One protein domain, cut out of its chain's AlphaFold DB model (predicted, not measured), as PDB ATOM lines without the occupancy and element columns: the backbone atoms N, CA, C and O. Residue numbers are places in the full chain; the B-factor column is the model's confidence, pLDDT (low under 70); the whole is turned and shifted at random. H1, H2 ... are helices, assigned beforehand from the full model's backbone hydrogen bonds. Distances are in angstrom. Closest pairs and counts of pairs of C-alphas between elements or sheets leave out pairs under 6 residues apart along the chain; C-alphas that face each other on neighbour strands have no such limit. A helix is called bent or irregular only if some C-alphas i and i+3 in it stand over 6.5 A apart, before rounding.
ATOM      1  N   LEU A  31      72.297  17.757   6.130       91.69
ATOM      2  CA  LEU A  31      72.149  19.159   5.768       91.69
ATOM      3  C   LEU A  31      70.779  19.451   5.153       91.69
ATOM      4  O   LEU A  31      70.043  20.303   5.645       91.69
ATOM      5  N   ARG A  32      70.406  18.694   4.118       92.38
ATOM      6  CA  ARG A  32      69.113  18.815   3.443       92.38
ATOM      7  C   ARG A  32      67.956  18.667   4.426       92.38
ATOM      8  O   ARG A  32      67.050  19.491   4.417       92.38
ATOM      9  N   ASN A  33      67.970  17.625   5.256       95.12
ATOM     10  CA  ASN A  33      66.877  17.361   6.191       95.12
ATOM     11  C   ASN A  33      66.744  18.486   7.225       95.12
ATOM     12  O   ASN A  33      65.633  18.889   7.548       95.12
ATOM     13  N   TRP A  34      67.860  19.028   7.717       94.50
ATOM     14  CA  TRP A  34      67.815  20.157   8.645       94.50
ATOM     15  C   TRP A  34      67.247  21.420   7.981       94.50
ATOM     16  O   TRP A  34      66.347  22.051   8.531       94.50
ATOM     17  N   LEU A  35      67.700  21.742   6.763       92.56
ATOM     18  CA  LEU A  35      67.226  22.903   5.998       92.56
ATOM     19  C   LEU A  35      65.744  22.814   5.636       92.56
ATOM     20  O   LEU A  35      65.024  23.800   5.738       92.56
ATOM     21  N   ILE A  36      65.265  21.628   5.256       94.50
ATOM     22  CA  ILE A  36      63.834  21.396   5.032       94.50
ATOM     23  C   ILE A  36      63.043  21.723   6.305       94.50
ATOM     24  O   ILE A  36      62.007  22.377   6.233       94.50
ATOM     25  N   GLY A  37      63.538  21.300   7.471       93.94
ATOM     26  CA  GLY A  37      62.924  21.625   8.755       93.94
ATOM     27  C   GLY A  37      62.873  23.121   9.037       93.94
ATOM     28  O   GLY A  37      61.827  23.619   9.452       93.94
ATOM     29  N   PHE A  38      63.972  23.827   8.759       92.12
ATOM     30  CA  PHE A  38      64.040  25.284   8.831       92.12
ATOM     31  C   PHE A  38      62.960  25.926   7.952       92.12
ATOM     32  O   PHE A  38      62.104  26.628   8.480       92.12
ATOM     33  N   TYR A  39      62.912  25.617   6.651       91.25
ATOM     34  CA  TYR A  39      61.941  26.226   5.733       91.25
ATOM     35  C   TYR A  39      60.487  25.991   6.146       91.25
ATOM     36  O   TYR A  39      59.661  26.894   6.031       91.25
ATOM     37  N   ILE A  40      60.169  24.796   6.654       91.88
ATOM     38  CA  ILE A  40      58.822  24.489   7.145       91.88
ATOM     39  C   ILE A  40      58.472  25.371   8.350       91.88
ATOM     40  O   ILE A  40      57.383  25.935   8.389       91.88
ATOM     41  N   ILE A  41      59.378  25.508   9.323       90.00
ATOM     42  CA  ILE A  41      59.119  26.332  10.510       90.00
ATOM     43  C   ILE A  41      59.038  27.818  10.162       90.00
ATOM     44  O   ILE A  41      58.156  28.500  10.678       90.00
ATOM     45  N   GLU A  42      59.890  28.308   9.263       86.06
ATOM     46  CA  GLU A  42      59.820  29.688   8.777       86.06
ATOM     47  C   GLU A  42      58.478  29.996   8.117       86.06
ATOM     48  O   GLU A  42      57.864  31.028   8.386       86.06
ATOM     49  N   PHE A  43      57.990  29.075   7.286       87.88
ATOM     50  CA  PHE A  43      56.680  29.197   6.661       87.88
ATOM     51  C   PHE A  43      55.549  29.199   7.702       87.88
ATOM     52  O   PHE A  43      54.673  30.060   7.670       87.88
ATOM     53  N   GLU A  44      55.587  28.283   8.676       86.31
ATOM     54  CA  GLU A  44      54.574  28.192   9.737       86.31
ATOM     55  C   GLU A  44      54.535  29.440  10.646       86.31
ATOM     56  O   GLU A  44      53.470  29.780  11.171       86.31
ATOM     57  N   GLN A  45      55.668  30.129  10.837       82.19
ATOM     58  CA  GLN A  45      55.776  31.324  11.687       82.19
ATOM     59  C   GLN A  45      55.220  32.599  11.044       82.19
ATOM     60  O   GLN A  45      54.777  33.487  11.772       82.19
ATOM     61  N   ARG A  46      55.175  32.692   9.708       77.75
ATOM     62  CA  ARG A  46      54.658  33.880   8.995       77.75
ATOM     63  C   ARG A  46      53.135  34.046   9.072       77.75
ATOM     64  O   ARG A  46      52.613  35.048   8.604       77.75
ATOM     65  N   GLY A  47      52.433  33.118   9.731       64.25
ATOM     66  CA  GLY A  47      51.093  33.306  10.302       64.25
ATOM     67  C   GLY A  47      49.926  33.311   9.311       64.25
ATOM     68  O   GLY A  47      48.916  32.666   9.587       64.25
ATOM     69  N   GLU A  48      50.071  33.969   8.163       61.06
ATOM     70  CA  GLU A  48      49.015  34.152   7.158       61.06
ATOM     71  C   GLU A  48      48.650  32.817   6.483       61.06
ATOM     72  O   GLU A  48      47.499  32.383   6.511       61.06
ATOM     73  N   ASP A  49      49.656  32.066   6.027       60.50
ATOM     74  CA  ASP A  49      49.457  30.778   5.350       60.50
ATOM     75  C   ASP A  49      49.169  29.602   6.302       60.50
ATOM     76  O   ASP A  49      48.639  28.559   5.897       60.50
ATOM     77  N   ARG A  50      49.473  29.742   7.601       62.56
ATOM     78  CA  ARG A  50      49.190  28.696   8.601       62.56
ATOM     79  C   ARG A  50      47.688  28.435   8.721       62.56
ATOM     80  O   ARG A  50      47.294  27.287   8.925       62.56
ATOM     81  N   ALA A  51      46.861  29.471   8.581       57.75
ATOM     82  CA  ALA A  51      45.406  29.341   8.596       57.75
ATOM     83  C   ALA A  51      44.873  28.617   7.346       57.75
ATOM     84  O   ALA A  51      43.897  27.876   7.439       57.75
ATOM     85  N   GLN A  52      45.546  28.780   6.201       65.62
ATOM     86  CA  GLN A  52      45.147  28.192   4.923       65.62
ATOM     87  C   GLN A  52      45.565  26.721   4.781       65.62
ATOM     88  O   GLN A  52      44.789  25.902   4.288       65.62
ATOM     89  N   TYR A  53      46.774  26.361   5.223       70.19
ATOM     90  CA  TYR A  53      47.328  25.015   5.011       70.19
ATOM     91  C   TYR A  53      47.330  24.130   6.266       70.19
ATOM     92  O   TYR A  53      47.304  22.902   6.142       70.19
ATOM     93  N   GLY A  54      47.297  24.730   7.462       69.69
ATOM     94  CA  GLY A  54      47.034  24.073   8.745       69.69
ATOM     95  C   GLY A  54      47.678  22.693   8.921       69.69
ATOM     96  O   GLY A  54      48.887  22.510   8.788       69.69
ATOM     97  N   THR A  55      46.846  21.697   9.228       73.75
ATOM     98  CA  THR A  55      47.251  20.299   9.465       73.75
ATOM     99  C   THR A  55      47.682  19.552   8.200       73.75
ATOM    100  O   THR A  55      48.346  18.522   8.306       73.75
ATOM    101  N   ASN A  56      47.343  20.062   7.011       87.00
ATOM    102  CA  ASN A  56      47.594  19.404   5.730       87.00
ATOM    103  C   ASN A  56      48.860  19.898   5.020       87.00
ATOM    104  O   ASN A  56      49.200  19.347   3.974       87.00
ATOM    105  N   LEU A  57      49.576  20.882   5.577       90.25
ATOM    106  CA  LEU A  57      50.767  21.484   4.965       90.25
ATOM    107  C   LEU A  57      51.751  20.434   4.434       90.25
ATOM    108  O   LEU A  57      52.110  20.453   3.263       90.25
ATOM    109  N   LEU A  58      52.141  19.472   5.270       93.00
ATOM    110  CA  LEU A  58      53.165  18.486   4.910       93.00
ATOM    111  C   LEU A  58      52.699  17.519   3.811       93.00
ATOM    112  O   LEU A  58      53.489  17.124   2.956       93.00
ATOM    113  N   LYS A  59      51.407  17.182   3.799       92.88
ATOM    114  CA  LYS A  59      50.797  16.341   2.764       92.88
ATOM    115  C   LYS A  59      50.672  17.088   1.436       92.88
ATOM    116  O   LYS A  59      50.840  16.502   0.369       92.88
ATOM    117  N   THR A  60      50.394  18.389   1.494       91.88
ATOM    118  CA  THR A  60      50.402  19.272   0.323       91.88
ATOM    119  C   THR A  60      51.817  19.425  -0.233       91.88
ATOM    120  O   THR A  60      51.994  19.286  -1.440       91.88
ATOM    121  N   LEU A  61      52.824  19.604   0.629       92.88
ATOM    122  CA  LEU A  61      54.231  19.658   0.224       92.88
ATOM    123  C   LEU A  61      54.666  18.377  -0.491       92.88
ATOM    124  O   LEU A  61      55.318  18.462  -1.524       92.88
ATOM    125  N   GLU A  62      54.274  17.197  -0.005       94.94
ATOM    126  CA  GLU A  62      54.624  15.928  -0.664       94.94
ATOM    127  C   GLU A  62      54.059  15.863  -2.085       94.94
ATOM    128  O   GLU A  62      54.778  15.525  -3.027       94.94
ATOM    129  N   LYS A  63      52.798  16.275  -2.259       94.19
ATOM    130  CA  LYS A  63      52.155  16.331  -3.577       94.19
ATOM    131  C   LYS A  63      52.786  17.365  -4.509       94.19
ATOM    132  O   LYS A  63      52.896  17.098  -5.698       94.19
ATOM    133  N   GLN A  64      53.156  18.536  -3.995       93.31
ATOM    134  CA  GLN A  64      53.714  19.622  -4.806       93.31
ATOM    135  C   GLN A  64      55.170  19.367  -5.197       93.31
ATOM    136  O   GLN A  64      55.547  19.590  -6.343       93.31
ATOM    137  N   VAL A  65      55.985  18.885  -4.256       94.12
ATOM    138  CA  VAL A  65      57.404  18.595  -4.498       94.12
ATOM    139  C   VAL A  65      57.567  17.339  -5.356       94.12
ATOM    140  O   VAL A  65      58.510  17.266  -6.141       94.12
ATOM    141  N   ASN A  66      56.670  16.354  -5.205       93.25
ATOM    142  CA  ASN A  66      56.566  15.147  -6.033       93.25
ATOM    143  C   ASN A  66      57.924  14.513  -6.400       93.25
ATOM    144  O   ASN A  66      58.196  14.155  -7.545       93.25
ATOM    145  N   THR A  67      58.817  14.418  -5.416       95.12
ATOM    146  CA  THR A  67      60.185  13.927  -5.604       95.12
ATOM    147  C   THR A  67      60.392  12.686  -4.755       95.12
ATOM    148  O   THR A  67      60.048  12.657  -3.571       95.12
ATOM    149  N   ARG A  68      60.995  11.645  -5.340       92.62
ATOM    150  CA  ARG A  68      61.232  10.374  -4.646       92.62
ATOM    151  C   ARG A  68      62.012  10.600  -3.347       92.62
ATOM    152  O   ARG A  68      63.092  11.183  -3.350       92.62
ATOM    153  N   GLY A  69      61.471  10.079  -2.248       90.44
ATOM    154  CA  GLY A  69      62.082  10.167  -0.922       90.44
ATOM    155  C   GLY A  69      61.770  11.454  -0.154       90.44
ATOM    156  O   GLY A  69      62.110  11.512   1.022       90.44
ATOM    157  N   LEU A  70      61.103  12.447  -0.758       95.25
ATOM    158  CA  LEU A  70      60.600  13.640  -0.070       95.25
ATOM    159  C   LEU A  70      59.116  13.458   0.281       95.25
ATOM    160  O   LEU A  70      58.234  13.912  -0.440       95.25
ATOM    161  N   THR A  71      58.865  12.741   1.377       96.44
ATOM    162  CA  THR A  71      57.519  12.344   1.824       96.44
ATOM    163  C   THR A  71      57.026  13.169   3.011       96.44
ATOM    164  O   THR A  71      57.828  13.786   3.719       96.44
ATOM    165  N   GLU A  72      55.724  13.108   3.312       95.06
ATOM    166  CA  GLU A  72      55.139  13.720   4.512       95.06
ATOM    167  C   GLU A  72      55.894  13.294   5.784       95.06
ATOM    168  O   GLU A  72      56.184  14.118   6.655       95.06
ATOM    169  N   THR A  73      56.279  12.017   5.878       96.19
ATOM    170  CA  THR A  73      57.079  11.493   6.995       96.19
ATOM    171  C   THR A  73      58.450  12.159   7.076       96.19
ATOM    172  O   THR A  73      58.854  12.577   8.163       96.19
ATOM    173  N   LEU A  74      59.161  12.306   5.951       97.19
ATOM    174  CA  LEU A  74      60.453  12.994   5.951       97.19
ATOM    175  C   LEU A  74      60.293  14.451   6.395       97.19
ATOM    176  O   LEU A  74      61.112  14.935   7.176       97.19
ATOM    177  N   PHE A  75      59.248  15.144   5.947       96.38
ATOM    178  CA  PHE A  75      58.991  16.526   6.346       96.38
ATOM    179  C   PHE A  75      58.673  16.653   7.836       96.38
ATOM    180  O   PHE A  75      59.213  17.542   8.494       96.38
ATOM    181  N   LYS A  76      57.891  15.725   8.407       95.31
ATOM    182  CA  LYS A  76      57.644  15.662   9.861       95.31
ATOM    183  C   LYS A  76      58.947  15.518  10.644       95.31
ATOM    184  O   LYS A  76      59.169  16.265  11.598       95.31
ATOM    185  N   LEU A  77      59.803  14.582  10.233       97.31
ATOM    186  CA  LEU A  77      61.091  14.331  10.885       97.31
ATOM    187  C   LEU A  77      62.049  15.511  10.722       97.31
ATOM    188  O   LEU A  77      62.694  15.907  11.683       97.31
ATOM    189  N   SER A  78      62.099  16.108   9.534       96.56
ATOM    190  CA  SER A  78      62.914  17.289   9.233       96.56
ATOM    191  C   SER A  78      62.497  18.482  10.094       96.56
ATOM    192  O   SER A  78      63.336  19.111  10.734       96.56
ATOM    193  N   ARG A  79      61.185  18.738  10.204       94.88
ATOM    194  CA  ARG A  79      60.625  19.774  11.080       94.88
ATOM    195  C   ARG A  79      61.026  19.556  12.540       94.88
ATOM    196  O   ARG A  79      61.507  20.482  13.184       94.88
ATOM    197  N   GLN A  80      60.882  18.333  13.059       95.44
ATOM    198  CA  GLN A  80      61.335  18.005  14.417       95.44
ATOM    199  C   GLN A  80      62.848  18.167  14.576       95.44
ATOM    200  O   GLN A  80      63.303  18.685  15.590       95.44
ATOM    201  N   PHE A  81      63.624  17.753  13.576       96.12
ATOM    202  CA  PHE A  81      65.077  17.836  13.605       96.12
ATOM    203  C   PHE A  81      65.554  19.282  13.783       96.12
ATOM    204  O   PHE A  81      66.386  19.540  14.652       96.12
ATOM    205  N   TYR A  82      64.971  20.230  13.044       94.62
ATOM    206  CA  TYR A  82      65.271  21.652  13.212       94.62
ATOM    207  C   TYR A  82      64.892  22.173  14.609       94.62
ATOM    208  O   TYR A  82      65.704  22.831  15.255       94.62
ATOM    209  N   ILE A  83      63.699  21.826  15.112       92.31
ATOM    210  CA  ILE A  83      63.233  22.265  16.441       92.31
ATOM    211  C   ILE A  83      64.141  21.749  17.567       92.31
ATOM    212  O   ILE A  83      64.416  22.482  18.515       92.31
ATOM    213  N   ILE A  84      64.566  20.483  17.499       95.38
ATOM    214  CA  ILE A  84      65.346  19.841  18.568       95.38
ATOM    215  C   ILE A  84      66.810  20.292  18.527       95.38
ATOM    216  O   ILE A  84      67.445  20.405  19.576       95.38
ATOM    217  N   TYR A  85      67.345  20.565  17.334       92.75
ATOM    218  CA  TYR A  85      68.752  20.912  17.145       92.75
ATOM    219  C   TYR A  85      68.933  22.261  16.427       92.75
ATOM    220  O   TYR A  85      69.538  22.311  15.355       92.75
ATOM    221  N   PRO A  86      68.465  23.390  16.985       86.81
ATOM    222  CA  PRO A  86      68.733  24.704  16.404       86.81
ATOM    223  C   PRO A  86      70.220  25.085  16.493       86.81
ATOM    224  O   PRO A  86      70.724  25.826  15.654       86.81
ATOM    225  N   GLN A  87      70.957  24.546  17.470       87.38
ATOM    226  CA  GLN A  87      72.364  24.869  17.731       87.38
ATOM    227  C   GLN A  87      73.337  24.403  16.642       87.38
ATOM    228  O   GLN A  87      74.452  24.905  16.569       87.38
ATOM    229  N   ILE A  88      72.947  23.455  15.782       86.69
ATOM    230  CA  ILE A  88      73.826  22.987  14.697       86.69
ATOM    231  C   ILE A  88      73.800  23.906  13.469       86.69
ATOM    232  O   ILE A  88      74.509  23.649  12.499       86.69
ATOM    233  N   LYS A  89      73.019  24.987  13.521       83.81
ATOM    234  CA  LYS A  89      72.909  26.028  12.498       83.81
ATOM    235  C   LYS A  89      74.265  26.514  11.987       83.81
ATOM    236  O   LYS A  89      74.507  26.450  10.788       83.81
ATOM    237  N   ASP A  90      75.161  26.940  12.873       83.19
ATOM    238  CA  ASP A  90      76.444  27.527  12.456       83.19
ATOM    239  C   ASP A  90      77.329  26.492  11.753       83.19
ATOM    240  O   ASP A  90      77.960  26.770  10.734       83.19
ATOM    241  N   MET A  91      77.308  25.247  12.239       84.88
ATOM    242  CA  MET A  91      77.976  24.130  11.574       84.88
ATOM    243  C   MET A  91      77.408  23.914  10.168       84.88
ATOM    244  O   MET A  91      78.176  23.762   9.221       84.88
ATOM    245  N   ILE A  92      76.083  23.912  10.028       82.75
ATOM    246  CA  ILE A  92      75.368  23.736   8.761       82.75
ATOM    247  C   ILE A  92      75.703  24.855   7.764       82.75
ATOM    248  O   ILE A  92      76.048  24.556   6.620       82.75
ATOM    249  N   VAL A  93      75.686  26.118   8.197       79.19
ATOM    250  CA  VAL A  93      76.047  27.281   7.366       79.19
ATOM    251  C   VAL A  93      77.488  27.177   6.877       79.19
ATOM    252  O   VAL A  93      77.755  27.318   5.685       79.19
ATOM    253  N   ASN A  94      78.418  26.826   7.765       81.44
ATOM    254  CA  ASN A  94      79.816  26.625   7.387       81.44
ATOM    255  C   ASN A  94      79.979  25.515   6.338       81.44
ATOM    256  O   ASN A  94      80.824  25.615   5.445       81.44
ATOM    257  N   GLN A  95      79.155  24.463   6.404       80.38
ATOM    258  CA  GLN A  95      79.153  23.428   5.372       80.38
ATOM    259  C   GLN A  95      78.579  23.890   4.041       80.38
ATOM    260  O   GLN A  95      79.134  23.544   2.998       80.38
ATOM    261  N   LEU A  96      77.519  24.694   4.059       76.50
ATOM    262  CA  LEU A  96      76.962  25.279   2.842       76.50
ATOM    263  C   LEU A  96      77.985  26.162   2.124       76.50
ATOM    264  O   LEU A  96      78.150  26.003   0.914       76.50
ATOM    265  N   ASN A  97      78.755  26.968   2.863       73.94
ATOM    266  CA  ASN A  97      79.812  27.817   2.296       73.94
ATOM    267  C   ASN A  97      80.844  27.011   1.494       73.94
ATOM    268  O   ASN A  97      81.402  27.499   0.515       73.94
ATOM    269  N   THR A  98      81.079  25.758   1.892       70.81
ATOM    270  CA  THR A  98      82.057  24.872   1.244       70.81
ATOM    271  C   THR A  98      81.478  24.189  -0.001       70.81
ATOM    272  O   THR A  98      82.215  23.857  -0.924       70.81
ATOM    273  N   ILE A  99      80.161  23.956  -0.035       68.00
ATOM    274  CA  ILE A  99      79.481  23.209  -1.105       68.00
ATOM    275  C   ILE A  99      78.958  24.152  -2.198       68.00
ATOM    276  O   ILE A  99      78.989  23.799  -3.377       68.00
ATOM    277  N   ARG A 100      78.451  25.336  -1.826       63.34
ATOM    278  CA  ARG A 100      77.879  26.325  -2.749       63.34
ATOM    279  C   ARG A 100      77.820  27.721  -2.095       63.34
ATOM    280  O   ARG A 100      76.852  28.006  -1.389       63.34
ATOM    281  N   PRO A 101      78.794  28.613  -2.362       59.62
ATOM    282  CA  PRO A 101      78.885  29.925  -1.707       59.62
ATOM    283  C   PRO A 101      77.599  30.758  -1.836       59.62
ATOM    284  O   PRO A 101      77.066  31.225  -0.838       59.62
ATOM    285  N   THR A 102      77.006  30.812  -3.035       58.81
ATOM    286  CA  THR A 102      75.816  31.636  -3.331       58.81
ATOM    287  C   THR A 102      74.564  31.255  -2.530       58.81
ATOM    288  O   THR A 102      73.802  32.130  -2.139       58.81
ATOM    289  N   LEU A 103      74.350  29.962  -2.242       56.06
ATOM    290  CA  LEU A 103      73.196  29.530  -1.432       56.06
ATOM    291  C   LEU A 103      73.339  29.925   0.038       56.06
ATOM    292  O   LEU A 103      72.348  30.030   0.754       56.06
ATOM    293  N   SER A 104      74.573  30.098   0.497       58.97
ATOM    294  CA  SER A 104      74.845  30.435   1.888       58.97
ATOM    295  C   SER A 104      74.516  31.896   2.161       58.97
ATOM    296  O   SER A 104      73.953  32.200   3.207       58.97
ATOM    297  N   ASP A 105      74.777  32.780   1.197       59.56
ATOM    298  CA  ASP A 105      74.418  34.197   1.280       59.56
ATOM    299  C   ASP A 105      72.894  34.396   1.279       59.56
ATOM    300  O   ASP A 105      72.366  35.104   2.139       59.56
ATOM    301  N   GLU A 106      72.162  33.700   0.399       61.66
ATOM    302  CA  GLU A 106      70.687  33.692   0.399       61.66
ATOM    303  C   GLU A 106      70.117  33.160   1.723       61.66
ATOM    304  O   GLU A 106      69.194  33.744   2.297       61.66
ATOM    305  N   PHE A 107      70.699  32.077   2.243       65.94
ATOM    306  CA  PHE A 107      70.300  31.493   3.518       65.94
ATOM    307  C   PHE A 107      70.578  32.438   4.697       65.94
ATOM    308  O   PHE A 107      69.707  32.642   5.541       65.94
ATOM    309  N   ASN A 108      71.756  33.066   4.746       62.66
ATOM    310  CA  ASN A 108      72.126  34.029   5.786       62.66
ATOM    311  C   ASN A 108      71.209  35.262   5.782       62.66
ATOM    312  O   ASN A 108      70.848  35.752   6.855       62.66
ATOM    313  N   LEU A 109      70.785  35.736   4.606       60.56
ATOM    314  CA  LEU A 109      69.816  36.829   4.472       60.56
ATOM    315  C   LEU A 109      68.433  36.440   5.012       60.56
ATOM    316  O   LEU A 109      67.855  37.185   5.807       60.56
ATOM    317  N   GLN A 110      67.926  35.256   4.649       60.38
ATOM    318  CA  GLN A 110      66.645  34.755   5.165       60.38
ATOM    319  C   GLN A 110      66.677  34.605   6.689       60.38
ATOM    320  O   GLN A 110      65.792  35.081   7.391       60.38
ATOM    321  N   LEU A 111      67.750  34.035   7.211       59.34
ATOM    322  CA  LEU A 111      67.936  33.768   8.628       59.34
ATOM    323  C   LEU A 111      68.117  35.040   9.470       59.34
ATOM    324  O   LEU A 111      67.631  35.104  10.599       59.34
ATOM    325  N   SER A 112      68.788  36.061   8.931       55.97
ATOM    326  CA  SER A 112      68.933  37.370   9.582       55.97
ATOM    327  C   SER A 112      67.589  38.093   9.687       55.97
ATOM    328  O   SER A 112      67.296  38.689  10.722       55.97
ATOM    329  N   SER A 113      66.740  37.971   8.659       52.75
ATOM    330  CA  SER A 113      65.375  38.508   8.694       52.75
ATOM    331  C   SER A 113      64.499  37.814   9.749       52.75
ATOM    332  O   SER A 113      63.723  38.475  10.431       52.75
ATOM    333  N   THR A 114      64.703  36.512   9.966       47.25
ATOM    334  CA  THR A 114      63.997  35.714  10.977       47.25
ATOM    335  C   THR A 114      64.446  36.019  12.408       47.25
ATOM    336  O   THR A 114      63.609  36.138  13.305       47.25
ATOM    337  N   VAL A 115      65.756  36.152  12.665       43.75
ATOM    338  CA  VAL A 115      66.283  36.379  14.030       43.75
ATOM    339  C   VAL A 115      65.819  37.724  14.606       43.75
ATOM    340  O   VAL A 115      65.603  37.811  15.812       43.75
ATOM    341  N   LEU A 116      65.566  38.733  13.765       37.28
ATOM    342  CA  LEU A 116      64.964  40.013  14.176       37.28
ATOM    343  C   LEU A 116      63.500  39.890  14.648       37.28
ATOM    344  O   LEU A 116      63.014  40.774  15.348       37.28
TER     345      LEU A 116
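What this domain is: This is residues 31 to 116 of the 137 residues of the protein "DUF1016_N domain-containing protein" of Odoribacter laneus YIT 12061 (UniProt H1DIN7). Two helices, H1 and H3, cross at nearly a right angle and make the core, with a kinked helix, H2, to one side and a helical hairpin of H4 and H5 to the other. The hairpin sits loosely beside H1, and residues 64 to 69, of which 64 and 65 belong to H2 and 66 to 69 to the link from H2 to H3, stick out. The printed part has 86 residues with five named helices, H1 to H5 in order along the chain, and no named strand; the class is all helix. It is compact, with a radius of gyration of the C-alphas of 13.4 A and spans of 34 by 32 by 24 A.

How they stand to each other: H1, residues 31 to 45, has the centre nearest to the mean of the C-alphas, at 1.4 A. H2, residues 48 to 65, touches H1 only at the corner by their tight link, and only just, with 3 pairs of C-alphas within 8 A; the closest are those of Glu 44 and Arg 50, 5.5 A apart. H2 is irregular, with C-alphas 52 and 55 9.3 A apart, and has a kink of 85 degrees near residue 56. H3, residues 72 to 84, touches H1 about perpendicular, at 85 degrees; their closest C-alphas, of Gly 37 and Arg 79, are 3.8 A apart. With residues 72 to 76 alone, H3 touches residues 58 to 62 of H2 at a steep tilt of 56 degrees; the closest C-alphas, of Leu 58 and Glu 72, are 5.2 A apart. H4, residues 86 to 99, and H3 meet only through their link. H4 is irregular, with C-alphas 87 and 90 7.2 A apart. It forms a hairpin with H5, residues 101 to 115, at a shallow tilt of 23 degrees, opposite ways; residues 93 to 97 touch residues 103 to 108, and the closest C-alphas, of Asn 97 and Ser 104, are 5.6 A apart. H1 is close but not clearly touching to H4, at 6.3 A between the C-alphas of Leu 31 and Ile 92, and to H5, at 7.7 A between those of Glu 42 and Thr 114. H2 is apart from H4 and H5, and H3 from H5. The helix packing is mostly crossed, but only just: of 3 touching pairs given a tilt, 1 is shallow. Every O i to N i+4 pair is within hydrogen-bond range in H1, H3 and H5, against 9 of 14 in H2 and 7 of 10 in H4.

Where its parts are: H1 begins at C-alpha 31, (72.149, 19.159, 5.768), and H5 ends at C-alpha 115, (66.283, 36.379, 14.030). From first to last C-alpha, H1, H2 and H5 each measure 21.2 A, H4 20.6 A and H3 18.4 A.

The domain as a whole: The C-alphas farthest apart, of Ala 51 and Thr 98, are 37.6 A from each other. The printed part has no cut and no long link. Its mean pLDDT is 80.7; residues 47 to 52, 54 and 99 to 116 are under 70.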